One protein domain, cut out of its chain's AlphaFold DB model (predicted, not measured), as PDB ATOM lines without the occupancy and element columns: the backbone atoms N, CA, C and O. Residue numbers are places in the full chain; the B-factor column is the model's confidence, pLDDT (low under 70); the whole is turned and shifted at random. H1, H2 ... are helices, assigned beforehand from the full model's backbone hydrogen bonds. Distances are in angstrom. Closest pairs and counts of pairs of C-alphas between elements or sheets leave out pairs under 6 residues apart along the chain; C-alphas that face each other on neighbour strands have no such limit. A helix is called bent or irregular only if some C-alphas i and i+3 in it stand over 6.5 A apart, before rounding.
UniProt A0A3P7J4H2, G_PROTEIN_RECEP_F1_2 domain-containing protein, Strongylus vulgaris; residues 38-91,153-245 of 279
ATOM      1  N   PRO A  38     298.071 392.800 257.104       81.75
ATOM      2  CA  PRO A  38     298.122 393.936 258.037       81.75
ATOM      3  C   PRO A  38     297.277 395.138 257.586       81.75
ATOM      4  O   PRO A  38     296.623 395.786 258.401       81.75
ATOM      5  N   ILE A  39     297.150 395.357 256.272       83.75
ATOM      6  CA  ILE A  39     296.305 396.426 255.716       83.75
ATOM      7  C   ILE A  39     294.825 396.307 256.123       83.75
ATOM      8  O   ILE A  39     294.162 397.320 256.357       83.75
ATOM      9  N   TYR A  40     294.297 395.083 256.246       86.31
ATOM     10  CA  TYR A  40     292.913 394.857 256.674       86.31
ATOM     11  C   TYR A  40     292.750 395.077 258.180       86.31
ATOM     12  O   TYR A  40     291.724 395.609 258.604       86.31
ATOM     13  N   GLN A  41     293.767 394.741 258.978       86.00
ATOM     14  CA  GLN A  41     293.782 395.002 260.421       86.00
ATOM     15  C   GLN A  41     293.754 396.509 260.694       86.00
ATOM     16  O   GLN A  41     292.923 396.982 261.472       86.00
ATOM     17  N   LEU A  42     294.588 397.277 259.982       88.44
ATOM     18  CA  LEU A  42     294.610 398.735 260.066       88.44
ATOM     19  C   LEU A  42     293.264 399.340 259.645       88.44
ATOM     20  O   LEU A  42     292.706 400.161 260.375       88.44
ATOM     21  N   ALA A  43     292.714 398.919 258.503       89.94
ATOM     22  CA  ALA A  43     291.428 399.418 258.014       89.94
ATOM     23  C   ALA A  43     290.288 399.144 259.007       89.94
ATOM     24  O   ALA A  43     289.486 400.035 259.300       89.94
ATOM     25  N   ASN A  44     290.241 397.936 259.570       88.44
ATOM     26  CA  ASN A  44     289.247 397.559 260.567       88.44
ATOM     27  C   ASN A  44     289.427 398.338 261.884       88.44
ATOM     28  O   ASN A  44     288.448 398.826 262.452       88.44
ATOM     29  N   GLN A  45     290.666 398.552 262.335       90.12
ATOM     30  CA  GLN A  45     290.945 399.372 263.514       90.12
ATOM     31  C   GLN A  45     290.512 400.834 263.317       90.12
ATOM     32  O   GLN A  45     289.914 401.438 264.215       90.12
ATOM     33  N   VAL A  46     290.774 401.411 262.139       91.69
ATOM     34  CA  VAL A  46     290.319 402.763 261.776       91.69
ATOM     35  C   VAL A  46     288.791 402.827 261.758       91.69
ATOM     36  O   VAL A  46     288.213 403.741 262.347       91.69
ATOM     37  N   TYR A  47     288.130 401.836 261.151       91.69
ATOM     38  CA  TYR A  47     286.671 401.728 261.136       91.69
ATOM     39  C   TYR A  47     286.081 401.719 262.554       91.69
ATOM     40  O   TYR A  47     285.223 402.549 262.868       91.69
ATOM     41  N   LEU A  48     286.582 400.850 263.439       89.12
ATOM     42  CA  LEU A  48     286.123 400.771 264.829       89.12
ATOM     43  C   LEU A  48     286.370 402.075 265.587       89.12
ATOM     44  O   LEU A  48     285.500 402.531 266.328       89.12
ATOM     45  N   THR A  49     287.514 402.721 265.359       91.12
ATOM     46  CA  THR A  49     287.836 404.013 265.977       91.12
ATOM     47  C   THR A  49     286.842 405.096 265.544       91.12
ATOM     48  O   THR A  49     286.343 405.860 266.371       91.12
ATOM     49  N   ILE A  50     286.479 405.154 264.261       91.69
ATOM     50  CA  ILE A  50     285.506 406.138 263.768       91.69
ATOM     51  C   ILE A  50     284.116 405.863 264.354       91.69
ATOM     52  O   ILE A  50     283.475 406.774 264.888       91.69
ATOM     53  N   VAL A  51     283.658 404.612 264.282       90.50
ATOM     54  CA  VAL A  51     282.288 404.232 264.655       90.50
ATOM     55  C   VAL A  51     282.065 404.258 266.165       90.50
ATOM     56  O   VAL A  51     281.041 404.771 266.617       90.50
ATOM     57  N   LEU A  52     283.002 403.731 266.956       87.12
ATOM     58  CA  LEU A  52     282.833 403.553 268.403       87.12
ATOM     59  C   LEU A  52     283.414 404.703 269.236       87.12
ATOM     60  O   LEU A  52     282.992 404.879 270.380       87.12
ATOM     61  N   LEU A  53     284.334 405.504 268.687       89.25
ATOM     62  CA  LEU A  53     284.968 406.610 269.412       89.25
ATOM     63  C   LEU A  53     284.600 407.975 268.821       89.25
ATOM     64  O   LEU A  53     284.013 408.801 269.519       89.25
ATOM     65  N   ALA A  54     284.904 408.220 267.542       90.44
ATOM     66  CA  ALA A  54     284.784 409.556 266.954       90.44
ATOM     67  C   ALA A  54     283.326 410.023 266.824       90.44
ATOM     68  O   ALA A  54     282.987 411.117 267.281       90.44
ATOM     69  N   ILE A  55     282.443 409.192 266.254       91.50
ATOM     70  CA  ILE A  55     281.025 409.538 266.076       91.50
ATOM     71  C   ILE A  55     280.346 409.812 267.434       91.50
ATOM     72  O   ILE A  55     279.776 410.898 267.598       91.50
ATOM     73  N   PRO A  56     280.431 408.919 268.445       90.38
ATOM     74  CA  PRO A  56     279.870 409.192 269.766       90.38
ATOM     75  C   PRO A  56     280.471 410.432 270.430       90.38
ATOM     76  O   PRO A  56     279.731 411.204 271.039       90.38
ATOM     77  N   LEU A  57     281.780 410.671 270.296       90.88
ATOM     78  CA  LEU A  57     282.438 411.848 270.867       90.88
ATOM     79  C   LEU A  57     281.905 413.152 270.262       90.88
ATOM     80  O   LEU A  57     281.598 414.090 271.003       90.88
ATOM     81  N   VAL A  58     281.749 413.213 268.937       92.19
ATOM     82  CA  VAL A  58     281.199 414.386 268.240       92.19
ATOM     83  C   VAL A  58     279.757 414.632 268.674       92.19
ATOM     84  O   VAL A  58     279.422 415.747 269.082       92.19
ATOM     85  N   ILE A  59     278.919 413.591 268.665       91.56
ATOM     86  CA  ILE A  59     277.516 413.687 269.089       91.56
ATOM     87  C   ILE A  59     277.432 414.191 270.534       91.56
ATOM     88  O   ILE A  59     276.719 415.155 270.812       91.56
ATOM     89  N   MET A  60     278.200 413.599 271.452       89.44
ATOM     90  CA  MET A  60     278.223 414.012 272.856       89.44
ATOM     91  C   MET A  60     278.690 415.461 273.012       89.44
ATOM     92  O   MET A  60     278.060 416.236 273.730       89.44
ATOM     93  N   THR A  61     279.741 415.866 272.301       89.25
ATOM     94  CA  THR A  61     280.270 417.236 272.354       89.25
ATOM     95  C   THR A  61     279.237 418.258 271.878       89.25
ATOM     96  O   THR A  61     279.028 419.279 272.538       89.25
ATOM     97  N   VAL A  62     278.538 417.977 270.776       91.81
ATOM     98  CA  VAL A  62     277.499 418.864 270.230       91.81
ATOM     99  C   VAL A  62     276.285 418.930 271.158       91.81
ATOM    100  O   VAL A  62     275.830 420.030 271.491       91.81
ATOM    101  N   LEU A  63     275.785 417.782 271.624       88.94
ATOM    102  CA  LEU A  63     274.626 417.718 272.516       88.94
ATOM    103  C   LEU A  63     274.902 418.440 273.838       88.94
ATOM    104  O   LEU A  63     274.139 419.323 274.235       88.94
ATOM    105  N   TYR A  64     276.017 418.128 274.501       85.75
ATOM    106  CA  TYR A  64     276.369 418.782 275.759       85.75
ATOM    107  C   TYR A  64     276.732 420.255 275.557       85.75
ATOM    108  O   TYR A  64     276.351 421.086 276.383       85.75
ATOM    109  N   GLY A  65     277.382 420.612 274.446       86.62
ATOM    110  CA  GLY A  65     277.648 422.002 274.076       86.62
ATOM    111  C   GLY A  65     276.364 422.817 273.915       86.62
ATOM    112  O   GLY A  65     276.263 423.922 274.453       86.62
ATOM    113  N   SER A  66     275.353 422.255 273.251       85.94
ATOM    114  CA  SER A  66     274.030 422.873 273.099       85.94
ATOM    115  C   SER A  66     273.319 423.048 274.446       85.94
ATOM    116  O   SER A  66     272.806 424.129 274.751       85.94
ATOM    117  N   VAL A  67     273.368 422.033 275.314       85.12
ATOM    118  CA  VAL A  67     272.781 422.102 276.663       85.12
ATOM    119  C   VAL A  67     273.468 423.171 277.518       85.12
ATOM    120  O   VAL A  67     272.797 423.959 278.187       85.12
ATOM    121  N   ILE A  68     274.801 423.248 277.480       81.81
ATOM    122  CA  ILE A  68     275.566 424.262 278.214       81.81
ATOM    123  C   ILE A  68     275.267 425.664 277.674       81.81
ATOM    124  O   ILE A  68     275.095 426.587 278.469       81.81
ATOM    125  N   ARG A  69     275.176 425.842 276.347       85.06
ATOM    126  CA  ARG A  69     274.784 427.126 275.738       85.06
ATOM    127  C   ARG A  69     273.390 427.547 276.185       85.06
ATOM    128  O   ARG A  69     273.234 428.666 276.661       85.06
ATOM    129  N   SER A  70     272.424 426.635 276.123       82.44
ATOM    130  CA  SER A  70     271.043 426.876 276.558       82.44
ATOM    131  C   SER A  70     270.982 427.310 278.025       82.44
ATOM    132  O   SER A  70     270.281 428.256 278.375       82.44
ATOM    133  N   LEU A  71     271.789 426.683 278.885       78.31
ATOM    134  CA  LEU A  71     271.890 427.055 280.294       78.31
ATOM    135  C   LEU A  71     272.528 428.434 280.503       78.31
ATOM    136  O   LEU A  71     272.032 429.235 281.293       78.31
ATOM    137  N   ARG A  72     273.629 428.725 279.806       80.69
ATOM    138  CA  ARG A  72     274.309 430.023 279.916       80.69
ATOM    139  C   ARG A  72     273.424 431.168 279.434       80.69
ATOM    140  O   ARG A  72     273.448 432.229 280.050       80.69
ATOM    141  N   LEU A  73     272.650 430.949 278.371       82.44
ATOM    142  CA  LEU A  73     271.679 431.920 277.872       82.44
ATOM    143  C   LEU A  73     270.562 432.159 278.893       82.44
ATOM    144  O   LEU A  73     270.262 433.311 279.178       82.44
ATOM    145  N   GLY A  74     270.035 431.101 279.519       79.06
ATOM    146  CA  GLY A  74     269.041 431.236 280.589       79.06
ATOM    147  C   GLY A  74     269.528 432.096 281.762       79.06
ATOM    148  O   GLY A  74     268.835 433.019 282.169       79.06
ATOM    149  N   ILE A  75     270.755 431.860 282.245       78.81
ATOM    150  CA  ILE A  75     271.341 432.648 283.347       78.81
ATOM    151  C   ILE A  75     271.575 434.106 282.928       78.81
ATOM    152  O   ILE A  75     271.323 435.020 283.706       78.81
ATOM    153  N   ARG A  76     272.051 434.347 281.698       77.81
ATOM    154  CA  ARG A  76     272.262 435.716 281.204       77.81
ATOM    155  C   ARG A  76     270.957 436.495 281.065       77.81
ATOM    156  O   ARG A  76     270.961 437.682 281.364       77.81
ATOM    157  N   LEU A  77     269.876 435.844 280.639       80.25
ATOM    158  CA  LEU A  77     268.558 436.472 280.542       80.25
ATOM    159  C   LEU A  77     267.992 436.815 281.924       80.25
ATOM    160  O   LEU A  77     267.443 437.897 282.090       80.25
ATOM    161  N   GLU A  78     268.172 435.943 282.922       77.94
ATOM    162  CA  GLU A  78     267.771 436.248 284.304       77.94
ATOM    163  C   GLU A  78     268.564 437.432 284.883       77.94
ATOM    164  O   GLU A  78     267.968 438.310 285.496       77.94
ATOM    165  N   ILE A  79     269.879 437.509 284.643       76.75
ATOM    166  CA  ILE A  79     270.703 438.652 285.085       76.75
ATOM    167  C   ILE A  79     270.274 439.943 284.380       76.75
ATOM    168  O   ILE A  79     270.083 440.957 285.041       76.75
ATOM    169  N   ALA A  80     270.063 439.901 283.062       79.06
ATOM    170  CA  ALA A  80     269.611 441.070 282.310       79.06
ATOM    171  C   ALA A  80     268.237 441.567 282.790       79.06
ATOM    172  O   ALA A  80     268.017 442.768 282.873       79.06
ATOM    173  N   ALA A  81     267.322 440.661 283.148       79.69
ATOM    174  CA  ALA A  81     266.032 441.035 283.721       79.69
ATOM    175  C   ALA A  81     266.171 441.679 285.112       79.69
ATOM    176  O   ALA A  81     265.458 442.633 285.411       79.69
ATOM    177  N   LEU A  82     267.097 441.193 285.950       77.06
ATOM    178  CA  LEU A  82     267.383 441.793 287.258       77.06
ATOM    179  C   LEU A  82     267.984 443.199 287.130       77.06
ATOM    180  O   LEU A  82     267.598 444.083 287.888       77.06
ATOM    181  N   ASP A  83     268.871 443.420 286.156       74.81
ATOM    182  CA  ASP A  83     269.461 444.740 285.900       74.81
ATOM    183  C   ASP A  83     268.401 445.769 285.461       74.81
ATOM    184  O   ASP A  83     268.473 446.931 285.860       74.81
ATOM    185  N   LEU A  84     267.389 445.350 284.687       77.81
ATOM    186  CA  LEU A  84     266.273 446.220 284.291       77.81
ATOM    187  C   LEU A  84     265.402 446.627 285.492       77.81
ATOM    188  O   LEU A  84     265.034 447.795 285.605       77.81
ATOM    189  N   VAL A  85     265.122 445.695 286.411       76.88
ATOM    190  CA  VAL A  85     264.350 445.973 287.637       76.88
ATOM    191  C   VAL A  85     265.132 446.875 288.604       76.88
ATOM    192  O   VAL A  85     264.552 447.785 289.192       76.88
ATOM    193  N   ASP A  86     266.451 446.682 288.749       72.31
ATOM    194  CA  ASP A  86     267.306 447.560 289.572       72.31
ATOM    195  C   ASP A  86     267.377 448.988 289.001       72.31
ATOM    196  O   ASP A  86     267.379 449.967 289.752       72.31
ATOM    197  N   GLN A  87     267.382 449.128 287.668       68.31
ATOM    198  CA  GLN A  87     267.305 450.433 287.007       68.31
ATOM    199  C   GLN A  87     265.964 451.138 287.246       68.31
ATOM    200  O   GLN A  87     265.951 452.348 287.468       68.31
ATOM    201  N   GLU A  88     264.852 450.404 287.214       67.50
ATOM    202  CA  GLU A  88     263.513 450.952 287.466       67.50
ATOM    203  C   GLU A  88     263.323 451.357 288.938       67.50
ATOM    204  O   GLU A  88     262.776 452.426 289.220       67.50
ATOM    205  N   SER A  89     263.876 450.573 289.873       62.16
ATOM    206  CA  SER A  89     263.928 450.925 291.300       62.16
ATOM    207  C   SER A  89     264.713 452.218 291.531       62.16
ATOM    208  O   SER A  89     264.209 453.131 292.175       62.16
ATOM    209  N   LYS A  90     265.912 452.350 290.942       54.78
ATOM    210  CA  LYS A  90     266.722 453.576 291.061       54.78
ATOM    211  C   LYS A  90     266.076 454.796 290.409       54.78
ATOM    212  O   LYS A  90     266.313 455.913 290.857       54.78
ATOM    213  N   ARG A  91     265.284 454.601 289.349       54.25
ATOM    214  CA  ARG A  91     264.554 455.690 288.686       54.25
ATOM    215  C   ARG A  91     263.367 456.172 289.521       54.25
ATOM    216  O   ARG A  91     263.094 457.367 289.515       54.25
ATOM    217  N   ILE A 153     267.711 422.722 287.975       65.00
ATOM    218  CA  ILE A 153     269.010 422.636 288.663       65.00
ATOM    219  C   ILE A 153     269.332 421.177 289.034       65.00
ATOM    220  O   ILE A 153     270.457 420.709 288.847       65.00
ATOM    221  N   ALA A 154     268.339 420.411 289.505       64.94
ATOM    222  CA  ALA A 154     268.516 418.988 289.795       64.94
ATOM    223  C   ALA A 154     268.828 418.164 288.529       64.94
ATOM    224  O   ALA A 154     269.748 417.345 288.553       64.94
ATOM    225  N   LYS A 155     268.113 418.409 287.419       68.25
ATOM    226  CA  LYS A 155     268.373 417.767 286.115       68.25
ATOM    227  C   LYS A 155     269.753 418.137 285.556       68.25
ATOM    228  O   LYS A 155     270.450 417.278 285.031       68.25
ATOM    229  N   GLN A 156     270.198 419.378 285.736       69.56
ATOM    230  CA  GLN A 156     271.525 419.827 285.302       69.56
ATOM    231  C   GLN A 156     272.663 419.186 286.089       69.56
ATOM    232  O   GLN A 156     273.702 418.880 285.509       69.56
ATOM    233  N   ARG A 157     272.484 418.936 287.392       75.44
ATOM    234  CA  ARG A 157     273.480 418.202 288.187       75.44
ATOM    235  C   ARG A 157     273.692 416.785 287.652       75.44
ATOM    236  O   ARG A 157     274.833 416.339 287.582       75.44
ATOM    237  N   VAL A 158     272.610 416.115 287.255       78.69
ATOM    238  CA  VAL A 158     272.648 414.780 286.633       78.69
ATOM    239  C   VAL A 158     273.398 414.840 285.304       78.69
ATOM    240  O   VAL A 158     274.334 414.075 285.107       78.69
ATOM    241  N   ILE A 159     273.063 415.801 284.436       78.25
ATOM    242  CA  ILE A 159     273.748 415.993 283.148       78.25
ATOM    243  C   ILE A 159     275.241 416.303 283.352       78.25
ATOM    244  O   ILE A 159     276.083 415.723 282.678       78.25
ATOM    245  N   ARG A 160     275.599 417.158 284.319       77.12
ATOM    246  CA  ARG A 160     277.004 417.464 284.637       77.12
ATOM    247  C   ARG A 160     277.765 416.226 285.119       77.12
ATOM    248  O   ARG A 160     278.912 416.047 284.734       77.12
ATOM    249  N   MET A 161     277.142 415.375 285.937       80.44
ATOM    250  CA  MET A 161     277.748 414.105 286.354       80.44
ATOM    251  C   MET A 161     277.911 413.130 285.181       80.44
ATOM    252  O   MET A 161     278.957 412.497 285.083       80.44
ATOM    253  N   LEU A 162     276.937 413.059 284.264       82.44
ATOM    254  CA  LEU A 162     277.052 412.261 283.037       82.44
ATOM    255  C   LEU A 162     278.231 412.702 282.168       82.44
ATOM    256  O   LEU A 162     278.979 411.853 281.700       82.44
ATOM    257  N   ILE A 163     278.444 414.011 282.007       83.00
ATOM    258  CA  ILE A 163     279.579 414.541 281.236       83.00
ATOM    259  C   ILE A 163     280.914 414.046 281.806       83.00
ATOM    260  O   ILE A 163     281.768 413.604 281.047       83.00
ATOM    261  N   VAL A 164     281.092 414.075 283.132       84.81
ATOM    262  CA  VAL A 164     282.339 413.617 283.775       84.81
ATOM    263  C   VAL A 164     282.591 412.132 283.508       84.81
ATOM    264  O   VAL A 164     283.702 411.763 283.140       84.81
ATOM    265  N   VAL A 165     281.564 411.289 283.639       85.88
ATOM    266  CA  VAL A 165     281.667 409.852 283.334       85.88
ATOM    267  C   VAL A 165     282.069 409.632 281.877       85.88
ATOM    268  O   VAL A 165     282.957 408.832 281.597       85.88
ATOM    269  N   VAL A 166     281.428 410.346 280.954       87.31
ATOM    270  CA  VAL A 166     281.688 410.230 279.516       87.31
ATOM    271  C   VAL A 166     283.125 410.641 279.182       87.31
ATOM    272  O   VAL A 166     283.787 409.953 278.414       87.31
ATOM    273  N   ILE A 167     283.639 411.707 279.801       88.12
ATOM    274  CA  ILE A 167     285.042 412.118 279.646       88.12
ATOM    275  C   ILE A 167     285.983 411.007 280.118       88.12
ATOM    276  O   ILE A 167     286.897 410.650 279.385       88.12
ATOM    277  N   ILE A 168     285.743 410.425 281.297       88.88
ATOM    278  CA  ILE A 168     286.574 409.330 281.825       88.88
ATOM    279  C   ILE A 168     286.558 408.130 280.874       88.88
ATOM    280  O   ILE A 168     287.614 407.582 280.575       88.88
ATOM    281  N   PHE A 169     285.387 407.760 280.349       88.94
ATOM    282  CA  PHE A 169     285.265 406.691 279.362       88.94
ATOM    283  C   PHE A 169     286.165 406.953 278.146       88.94
ATOM    284  O   PHE A 169     287.000 406.120 277.806       88.94
ATOM    285  N   PHE A 170     286.077 408.141 277.544       89.62
ATOM    286  CA  PHE A 170     286.930 408.491 276.410       89.62
ATOM    287  C   PHE A 170     288.418 408.550 276.780       89.62
ATOM    288  O   PHE A 170     289.241 408.056 276.014       89.62
ATOM    289  N   CYS A 171     288.781 409.083 277.947       90.12
ATOM    290  CA  CYS A 171     290.169 409.114 278.415       90.12
ATOM    291  C   CYS A 171     290.759 407.713 278.620       90.12
ATOM    292  O   CYS A 171     291.954 407.532 278.406       90.12
ATOM    293  N   CYS A 172     289.947 406.727 279.005       91.44
ATOM    294  CA  CYS A 172     290.400 405.345 279.158       91.44
ATOM    295  C   CYS A 172     290.520 404.607 277.817       91.44
ATOM    296  O   CYS A 172     291.441 403.815 277.638       91.44
ATOM    297  N   TRP A 173     289.614 404.868 276.872       91.25
ATOM    298  CA  TRP A 173     289.572 404.163 275.587       91.25
ATOM    299  C   TRP A 173     290.480 404.771 274.511       91.25
ATOM    300  O   TRP A 173     291.066 404.036 273.721       91.25
ATOM    301  N   THR A 174     290.632 406.098 274.476       92.00
ATOM    302  CA  THR A 174     291.420 406.793 273.438       92.00
ATOM    303  C   THR A 174     292.873 406.305 273.366       92.00
ATOM    304  O   THR A 174     293.321 406.007 272.260       92.00
ATOM    305  N   PRO A 175     293.609 406.144 274.488       92.81
ATOM    306  CA  PRO A 175     294.979 405.632 274.445       92.81
ATOM    307  C   PRO A 175     295.064 404.227 273.844       92.81
ATOM    308  O   PRO A 175     296.010 403.932 273.123       92.81
ATOM    309  N   SER A 176     294.053 403.391 274.090       91.62
ATOM    310  CA  SER A 176     293.958 402.041 273.530       91.62
ATOM    311  C   SER A 176     293.751 402.057 272.022       91.62
ATOM    312  O   SER A 176     294.520 401.434 271.291       91.62
ATOM    313  N   TYR A 177     292.790 402.845 271.529       92.00
ATOM    314  CA  TYR A 177     292.557 402.973 270.088       92.00
ATOM    315  C   TYR A 177     293.776 403.528 269.342       92.00
ATOM    316  O   TYR A 177     294.120 403.001 268.286       92.00
ATOM    317  N   VAL A 178     294.444 404.543 269.903       91.69
ATOM    318  CA  VAL A 178     295.653 405.144 269.315       91.69
ATOM    319  C   VAL A 178     296.813 404.151 269.297       91.69
ATOM    320  O   VAL A 178     297.485 404.034 268.279       91.69
ATOM    321  N   TRP A 179     297.031 403.418 270.389       91.62
ATOM    322  CA  TRP A 179     298.098 402.422 270.477       91.62
ATOM    323  C   TRP A 179     297.944 401.312 269.443       91.62
ATOM    324  O   TRP A 179     298.866 401.064 268.676       91.62
ATOM    325  N   TRP A 180     296.761 400.700 269.364       89.19
ATOM    326  CA  TRP A 180     296.488 399.654 268.378       89.19
ATOM    327  C   TRP A 180     296.563 400.171 266.940       89.19
ATOM    328  O   TRP A 180     297.086 399.481 266.072       89.19
ATOM    329  N   LEU A 181     296.107 401.401 266.683       90.50
ATOM    330  CA  LEU A 181     296.261 402.031 265.370       90.50
ATOM    331  C   LEU A 181     297.741 402.192 265.004       90.50
ATOM    332  O   LEU A 181     298.113 401.919 263.869       90.50
ATOM    333  N   LEU A 182     298.580 402.591 265.961       89.06
ATOM    334  CA  LEU A 182     300.010 402.789 265.747       89.06
ATOM    335  C   LEU A 182     300.750 401.467 265.501       89.06
ATOM    336  O   LEU A 182     301.590 401.412 264.608       89.06
ATOM    337  N   VAL A 183     300.396 400.406 266.236       87.25
ATOM    338  CA  VAL A 183     300.926 399.048 266.018       87.25
ATOM    339  C   VAL A 183     300.576 398.557 264.611       87.25
ATOM    340  O   VAL A 183     301.475 398.269 263.829       87.25
ATOM    341  N   TYR A 184     299.292 398.569 264.230       87.06
ATOM    342  CA  TYR A 184     298.882 398.095 262.902       87.06
ATOM    343  C   TYR A 184     299.396 398.977 261.757       87.06
ATOM    344  O   TYR A 184     299.577 398.491 260.639       87.06
ATOM    345  N   ALA A 185     299.623 400.270 262.001       86.81
ATOM    346  CA  ALA A 185     300.251 401.154 261.026       86.81
ATOM    347  C   ALA A 185     301.734 400.805 260.826       86.81
ATOM    348  O   ALA A 185     302.177 400.760 259.681       86.81
ATOM    349  N   GLY A 186     302.472 400.511 261.902       84.75
ATOM    350  CA  GLY A 186     303.851 400.022 261.818       84.75
ATOM    351  C   GLY A 186     303.955 398.718 261.025       84.75
ATOM    352  O   GLY A 186     304.778 398.622 260.121       84.75
ATOM    353  N   ASP A 187     303.044 397.774 261.275       82.25
ATOM    354  CA  ASP A 187     303.012 396.482 260.571       82.25
ATOM    355  C   ASP A 187     302.565 396.603 259.100       82.25
ATOM    356  O   ASP A 187     302.941 395.791 258.255       82.25
ATOM    357  N   SER A 188     301.737 397.602 258.769       83.62
ATOM    358  CA  SER A 188     301.243 397.815 257.397       83.62
ATOM    359  C   SER A 188     302.238 398.552 256.505       83.62
ATOM    360  O   SER A 188     302.212 398.370 255.287       83.62
ATOM    361  N   PHE A 189     303.078 399.408 257.088       81.81
ATOM    362  CA  PHE A 189     304.027 400.239 256.360       81.81
ATOM    363  C   PHE A 189     305.456 399.909 256.788       81.81
ATOM    364  O   PHE A 189     306.054 400.603 257.607       81.81
ATOM    365  N   GLU A 190     306.029 398.884 256.163       69.62
ATOM    366  CA  GLU A 190     307.413 398.442 256.395       69.62
ATOM    367  C   GLU A 190     308.439 399.583 256.207       69.62
ATOM    368  O   GLU A 190     309.453 399.640 256.894       69.62
ATOM    369  N   SER A 191     308.122 400.578 255.367       67.44
ATOM    370  CA  SER A 191     308.940 401.777 255.130       67.44
ATOM    371  C   SER A 191     309.060 402.739 256.320       67.44
ATOM    372  O   SER A 191     309.840 403.684 256.248       67.44
ATOM    373  N   LEU A 192     308.239 402.585 257.364       66.25
ATOM    374  CA  LEU A 192     308.241 403.476 258.528       66.25
ATOM    375  C   LEU A 192     309.224 403.035 259.628       66.25
ATOM    376  O   LEU A 192     309.419 403.817 260.556       66.25
ATOM    377  N   GLU A 193     309.817 401.831 259.544       62.19
ATOM    378  CA  GLU A 193     310.766 401.249 260.527       62.19
ATOM    379  C   GLU A 193     310.356 401.455 262.005       62.19
ATOM    380  O   GLU A 193     311.174 401.526 262.926       62.19
ATOM    381  N   LEU A 194     309.052 401.561 262.260       65.62
ATOM    382  CA  LEU A 194     308.498 401.909 263.559       65.62
ATOM    383  C   LEU A 194     308.288 400.630 264.372       65.62
ATOM    384  O   LEU A 194     307.181 400.112 264.480       65.62
ATOM    385  N   ASN A 195     309.357 400.137 264.999       64.69
ATOM    386  CA  ASN A 195     309.261 399.110 266.042       64.69
ATOM    387  C   ASN A 195     308.705 399.727 267.340       64.69
ATOM    388  O   ASN A 195     309.428 399.980 268.302       64.69
ATOM    389  N   VAL A 196     307.398 400.004 267.353       75.38
ATOM    390  CA  VAL A 196     306.698 400.651 268.483       75.38
ATOM    391  C   VAL A 196     306.308 399.653 269.574       75.38
ATOM    392  O   VAL A 196     305.916 400.047 270.672       75.38
ATOM    393  N   TRP A 197     306.415 398.352 269.302       80.19
ATOM    394  CA  TRP A 197     305.945 397.328 270.223       80.19
ATOM    395  C   TRP A 197     306.678 397.378 271.570       80.19
ATOM    396  O   TRP A 197     307.874 397.108 271.676       80.19
ATOM    397  N   ASN A 198     305.928 397.685 272.630       85.56
ATOM    398  CA  ASN A 198     306.427 397.701 273.997       85.56
ATOM    399  C   ASN A 198     305.446 396.981 274.931       85.56
ATOM    400  O   ASN A 198     304.312 397.423 275.127       85.56
ATOM    401  N   SER A 199     305.902 395.885 275.542       85.94
ATOM    402  CA  SER A 199     305.074 395.030 276.406       85.94
ATOM    403  C   SER A 199     304.533 395.761 277.644       85.94
ATOM    404  O   SER A 199     303.369 395.586 278.023       85.94
ATOM    405  N   ASN A 200     305.334 396.649 278.247       89.19
ATOM    406  CA  ASN A 200     304.924 397.410 279.430       89.19
ATOM    407  C   ASN A 200     303.804 398.397 279.084       89.19
ATOM    408  O   ASN A 200     302.812 398.500 279.809       89.19
ATOM    409  N   VAL A 201     303.940 399.088 277.950       89.19
ATOM    410  CA  VAL A 201     302.933 400.041 277.463       89.19
ATOM    411  C   VAL A 201     301.644 399.313 277.086       89.19
ATOM    412  O   VAL A 201     300.568 399.719 277.524       89.19
ATOM    413  N   ASN A 202     301.745 398.191 276.368       89.31
ATOM    414  CA  ASN A 202     300.590 397.365 276.016       89.31
ATOM    415  C   ASN A 202     299.814 396.892 277.260       89.31
ATOM    416  O   ASN A 202     298.586 396.994 277.318       89.31
ATOM    417  N   THR A 203     300.530 396.433 278.291       91.12
ATOM    418  CA  THR A 203     299.927 395.997 279.560       91.12
ATOM    419  C   THR A 203     299.213 397.153 280.261       91.12
ATOM    420  O   THR A 203     298.058 397.014 280.668       91.12
ATOM    421  N   PHE A 204     299.856 398.320 280.355       93.44
ATOM    422  CA  PHE A 204     299.266 399.510 280.968       93.44
ATOM    423  C   PHE A 204     297.971 399.951 280.265       93.44
ATOM    424  O   PHE A 204     296.955 400.200 280.916       93.44
ATOM    425  N   ILE A 205     297.984 399.992 278.935       93.19
ATOM    426  CA  ILE A 205     296.838 400.398 278.110       93.19
ATOM    427  C   ILE A 205     295.682 399.399 278.218       93.19
ATOM    428  O   ILE A 205     294.509 399.785 278.297       93.19
ATOM    429  N   THR A 206     296.007 398.111 278.286       90.06
ATOM    430  CA  THR A 206     295.027 397.044 278.496       90.06
ATOM    431  C   THR A 206     294.327 397.210 279.848       90.06
ATOM    432  O   THR A 206     293.096 397.233 279.912       90.06
ATOM    433  N   VAL A 207     295.089 397.427 280.927       92.75
ATOM    434  CA  VAL A 207     294.530 397.697 282.265       92.75
ATOM    435  C   VAL A 207     293.660 398.956 282.259       92.75
ATOM    436  O   VAL A 207     292.558 398.943 282.809       92.75
ATOM    437  N   LEU A 208     294.104 400.025 281.594       92.31
ATOM    438  CA  LEU A 208     293.339 401.268 281.475       92.31
ATOM    439  C   LEU A 208     291.980 401.050 280.792       92.31
ATOM    440  O   LEU A 208     290.969 401.607 281.227       92.31
ATOM    441  N   THR A 209     291.937 400.196 279.770       90.38
ATOM    442  CA  THR A 209     290.694 399.835 279.077       90.38
ATOM    443  C   THR A 209     289.740 399.094 280.017       90.38
ATOM    444  O   THR A 209     288.556 399.427 280.078       90.38
ATOM    445  N   TYR A 210     290.241 398.163 280.834       89.75
ATOM    446  CA  TYR A 210     289.415 397.449 281.814       89.75
ATOM    447  C   TYR A 210     288.849 398.356 282.914       89.75
ATOM    448  O   TYR A 210     287.713 398.151 283.350       89.75
ATOM    449  N   ILE A 211     289.575 399.408 283.313       88.62
ATOM    450  CA  ILE A 211     289.080 400.407 284.278       88.62
ATOM    451  C   ILE A 211     287.813 401.112 283.759       88.62
ATOM    452  O   ILE A 211     286.958 401.500 284.559       88.62
ATOM    453  N   SER A 212     287.620 401.219 282.437       87.81
ATOM    454  CA  SER A 212     286.411 401.828 281.860       87.81
ATOM    455  C   SER A 212     285.116 401.102 282.258       87.81
ATOM    456  O   SER A 212     284.079 401.743 282.431       87.81
ATOM    457  N   SER A 213     285.171 399.793 282.521       87.12
ATOM    458  CA  SER A 213     284.022 399.008 282.992       87.12
ATOM    459  C   SER A 213     283.553 399.435 284.387       87.12
ATOM    460  O   SER A 213     282.360 399.349 284.694       87.12
ATOM    461  N   CYS A 214     284.455 399.975 285.215       82.44
ATOM    462  CA  CYS A 214     284.146 400.515 286.542       82.44
ATOM    463  C   CYS A 214     283.417 401.870 286.479       82.44
ATOM    464  O   CYS A 214     282.769 402.266 287.454       82.44
ATOM    465  N   ALA A 215     283.440 402.559 285.332       79.44
ATOM    466  CA  ALA A 215     282.651 403.774 285.124       79.44
ATOM    467  C   ALA A 215     281.137 403.491 285.171       79.44
ATOM    468  O   ALA A 215     280.345 404.364 285.541       79.44
ATOM    469  N   ASN A 216     280.726 402.254 284.873       79.06
ATOM    470  CA  ASN A 216     279.325 401.847 284.882       79.06
ATOM    471  C   ASN A 216     278.726 401.920 286.307       79.06
ATOM    472  O   ASN A 216     277.799 402.711 286.503       79.06
ATOM    473  N   PRO A 217     279.268 401.233 287.340       78.50
ATOM    474  CA  PRO A 217     278.847 401.419 288.733       78.50
ATOM    475  C   PRO A 217     278.881 402.872 289.209       78.50
ATOM    476  O   PRO A 217     277.946 403.318 289.867       78.50
ATOM    477  N   ILE A 218     279.922 403.632 288.848       74.81
ATOM    478  CA  ILE A 218     280.060 405.055 289.199       74.81
ATOM    479  C   ILE A 218     278.855 405.840 288.665       74.81
ATOM    480  O   ILE A 218     278.211 406.581 289.411       74.81
ATOM    481  N   THR A 219     278.469 405.617 287.411       75.12
ATOM    482  CA  THR A 219     277.297 406.266 286.810       75.12
ATOM    483  C   THR A 219     276.041 406.031 287.645       75.12
ATOM    484  O   THR A 219     275.373 406.991 288.029       75.12
ATOM    485  N   TYR A 220     275.744 404.780 288.010       72.25
ATOM    486  CA  TYR A 220     274.547 404.445 288.790       72.25
ATOM    487  C   TYR A 220     274.615 404.954 290.238       72.25
ATOM    488  O   TYR A 220     273.633 405.506 290.748       72.25
ATOM    489  N   CYS A 221     275.786 404.836 290.869       69.62
ATOM    490  CA  CYS A 221     276.059 405.319 292.217       69.62
ATOM    491  C   CYS A 221     275.920 406.835 292.330       69.62
ATOM    492  O   CYS A 221     275.392 407.314 293.325       69.62
ATOM    493  N   PHE A 222     276.349 407.619 291.342       63.94
ATOM    494  CA  PHE A 222     276.352 409.079 291.467       63.94
ATOM    495  C   PHE A 222     275.104 409.752 290.879       63.94
ATOM    496  O   PHE A 222     274.644 410.748 291.450       63.94
ATOM    497  N   LEU A 223     274.497 409.210 289.814       63.41
ATOM    498  CA  LEU A 223     273.336 409.846 289.175       63.41
ATOM    499  C   LEU A 223     272.046 409.723 289.978       63.41
ATOM    500  O   LEU A 223     271.232 410.651 289.991       63.41
ATOM    501  N   ASN A 224     271.806 408.571 290.604       63.75
ATOM    502  CA  ASN A 224     270.477 408.260 291.102       63.75
ATOM    503  C   ASN A 224     270.438 408.416 292.623       63.75
ATOM    504  O   ASN A 224     270.907 407.561 293.373       63.75
ATOM    505  N   LYS A 225     269.844 409.519 293.109       64.19
ATOM    506  CA  LYS A 225     269.614 409.737 294.552       64.19
ATOM    507  C   LYS A 225     268.953 408.516 295.200       64.19
ATOM    508  O   LYS A 225     269.344 408.153 296.301       64.19
ATOM    509  N   LYS A 226     268.029 407.857 294.487       60.66
ATOM    510  CA  LYS A 226     267.351 406.639 294.949       60.66
ATOM    511  C   LYS A 226     268.293 405.440 295.080       60.66
ATOM    512  O   LYS A 226     268.170 404.697 296.045       60.66
ATOM    513  N   PHE A 227     269.253 405.285 294.167       66.31
ATOM    514  CA  PHE A 227     270.249 404.212 294.238       66.31
ATOM    515  C   PHE A 227     271.235 404.449 295.383       66.31
ATOM    516  O   PHE A 227     271.471 403.540 296.168       66.31
ATOM    517  N   ARG A 228     271.706 405.692 295.577       69.69
ATOM    518  CA  ARG A 228     272.506 406.050 296.764       69.69
ATOM    519  C   ARG A 228     271.770 405.729 298.051       69.69
ATOM    520  O   ARG A 228     272.336 405.084 298.917       69.69
ATOM    521  N   THR A 229     270.508 406.137 298.169       66.69
ATOM    522  CA  THR A 229     269.697 405.816 299.348       66.69
ATOM    523  C   THR A 229     269.550 404.307 299.539       66.69
ATOM    524  O   THR A 229     269.676 403.848 300.667       66.69
ATOM    525  N   ALA A 230     269.359 403.518 298.476       69.19
ATOM    526  CA  ALA A 230     269.302 402.059 298.568       69.19
ATOM    527  C   ALA A 230     270.638 401.443 299.026       69.19
ATOM    528  O   ALA A 230     270.639 400.646 299.957       69.19
ATOM    529  N   VAL A 231     271.772 401.870 298.460       71.69
ATOM    530  CA  VAL A 231     273.119 401.429 298.869       71.69
ATOM    531  C   VAL A 231     273.395 401.817 300.324       71.69
ATOM    532  O   VAL A 231     273.766 400.968 301.127       71.69
ATOM    533  N   TYR A 232     273.113 403.062 300.717       70.81
ATOM    534  CA  TYR A 232     273.223 403.494 302.112       70.81
ATOM    535  C   TYR A 232     272.258 402.753 303.044       70.81
ATOM    536  O   TYR A 232     272.588 402.580 304.206       70.81
ATOM    537  N   THR A 233     271.098 402.290 302.572       67.88
ATOM    538  CA  THR A 233     270.168 401.476 303.380       67.88
ATOM    539  C   THR A 233     270.662 400.032 303.522       67.88
ATOM    540  O   THR A 233     270.474 399.424 304.573       67.88
ATOM    541  N   MET A 234     271.327 399.489 302.497       69.25
ATOM    542  CA  MET A 234     271.921 398.147 302.529       69.25
ATOM    543  C   MET A 234     273.175 398.092 303.414       69.25
ATOM    544  O   MET A 234     273.331 397.150 304.187       69.25
ATOM    545  N   PHE A 235     274.029 399.121 303.366       72.94
ATOM    546  CA  PHE A 235     275.251 399.208 304.180       72.94
ATOM    547  C   PHE A 235     275.054 399.942 305.524       72.94
ATOM    548  O   PHE A 235     275.860 399.792 306.438       72.94
ATOM    549  N   GLY A 236     273.973 400.709 305.685       67.00
ATOM    550  CA  GLY A 236     273.692 401.549 306.850       67.00
ATOM    551  C   GLY A 236     272.372 401.196 307.537       67.00
ATOM    552  O   GLY A 236     271.308 401.695 307.188       67.00
ATOM    553  N   ARG A 237     272.484 400.413 308.615       50.91
ATOM    554  CA  ARG A 237     271.480 400.184 309.677       50.91
ATOM    555  C   ARG A 237     270.182 399.461 309.270       50.91
ATOM    556  O   ARG A 237     269.154 400.069 308.979       50.91
ATOM    557  N   LYS A 238     270.157 398.157 309.583       51.56
ATOM    558  CA  LYS A 238     268.983 397.258 309.723       51.56
ATOM    559  C   LYS A 238     267.829 397.753 310.641       51.56
ATOM    560  O   LYS A 238     266.924 396.980 310.936       51.56
ATOM    561  N   LYS A 239     267.817 398.997 311.143       50.69
ATOM    562  CA  LYS A 239     266.841 399.458 312.157       50.69
ATOM    563  C   LYS A 239     265.724 400.381 311.640       50.69
ATOM    564  O   LYS A 239     264.700 400.465 312.306       50.69
ATOM    565  N   VAL A 240     265.845 401.008 310.464       51.12
ATOM    566  CA  VAL A 240     264.848 402.009 309.997       51.12
ATOM    567  C   VAL A 240     263.779 401.425 309.056       51.12
ATOM    568  O   VAL A 240     262.683 401.974 308.946       51.12
ATOM    569  N   LEU A 241     264.026 400.258 308.447       51.97
ATOM    570  CA  LEU A 241     263.075 399.631 307.516       51.97
ATOM    571  C   LEU A 241     261.784 399.134 308.200       51.97
ATOM    572  O   LEU A 241     260.745 399.038 307.547       51.97
ATOM    573  N   ARG A 242     261.807 398.893 309.520       48.69
ATOM    574  CA  ARG A 242     260.602 398.512 310.277       48.69
ATOM    575  C   ARG A 242     259.560 399.633 310.349       48.69
ATOM    576  O   ARG A 242     258.374 399.348 310.249       48.69
ATOM    577  N   HIS A 243     259.971 400.899 310.431       48.34
ATOM    578  CA  HIS A 243     259.017 402.000 310.616       48.34
ATOM    579  C   HIS A 243     258.350 402.465 309.311       48.34
ATOM    580  O   HIS A 243     257.208 402.926 309.334       48.34
ATOM    581  N   HIS A 244     259.023 402.322 308.162       51.28
ATOM    582  CA  HIS A 244     258.478 402.778 306.878       51.28
ATOM    583  C   HIS A 244     257.447 401.797 306.293       51.28
ATOM    584  O   HIS A 244     256.424 402.228 305.761       51.28
ATOM    585  N   PHE A 245     257.651 400.482 306.448       48.66
ATOM    586  CA  PHE A 245     256.675 399.482 305.988       48.66
ATOM    587  C   PHE A 245     255.390 399.465 306.829       48.66
ATOM    588  O   PHE A 245     254.312 399.193 306.300       48.66
TER     589      PHE A 245
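AT A GLANCE: This is residues 38 to 91 and 153 to 245 of the 279 residues of the protein "G_PROTEIN_RECEP_F1_2 domain-containing protein" of Strongylus vulgaris (UniProt A0A3P7J4H2). What does one see first? Three long helices lie side by side in a loose row, with H2 between H1 and H3; residues 72 to 91 of H1 stick out. H4 turns off from the end of H3, and the short H5 follows. What is the make-up? The printed part has 147 residues with five named helices, H1 to H5, and no named strand, all helix by class; it is extended and flat, with a radius of gyration of the C-alphas of 24.2 A and spans of 76 by 58 by 23 A.

HOW THE PARTS SIT: How do the first two helices meet? By hydrogen bonds H1, residues 38 to 91, and H2, residues 153 to 188, were each assigned as one helix, but both are bent: C-alphas 52 and 55 are 6.7 A apart, C-alphas 172 and 175 6.6 A. Arm H1a, residues 38 to 52, touches H2b, residues 175 to 188, at a shallow tilt of 23 degrees, opposite ways, the closest C-alphas being Pro 38 and Ser 188, 5.0 A apart. H1b, residues 55 to 91, is close to H2a, residues 153 to 172, but not clearly touching, with Tyr 64 and Ile 163 the closest C-alphas at 7.6 A. What follows? H3, residues 199 to 223, touches H2a at a shallow tilt of 13 degrees, opposite ways, closest at the C-alphas of Cys 172 and Thr 209, 5.5 A; H2b and H3 form a hairpin. H4, residues 225 to 235, touches H3 only at the corner, about perpendicular at 79 degrees, closest at the C-alphas of Cys 221 and Arg 228, 5.8 A; H5, residues 241 to 245, is only just apart from H4, closest 8.4 A. Are the backbones helical? Every O i to N i+4 pair is within hydrogen-bond range in H1a, H1b, H2a, H2b and H4, against 15 of 21 in H3 and 0 of 1 in H5, where 0 of 2 O i to N i+3 pairs are within range.

IN THESE COORDINATES: Where does one start? C-alpha 38 of H1a is at (298.122, 393.936, 258.037). How long are the longer parts? H1b measures 54.0 A, H3 37.3 A and H2a 29.1 A from first to last C-alpha. Where does H5 end? C-alpha 245 is at (256.675, 399.482, 305.988).

THE WHOLE: Is anything missing? Residues 92 to 152 are not printed, and C-alphas 91 and 153 are 33.4 A apart across the cut. Where is confidence low? The mean pLDDT of the printed part is 79.3, with 37 residues under 70, among them 236 to 245.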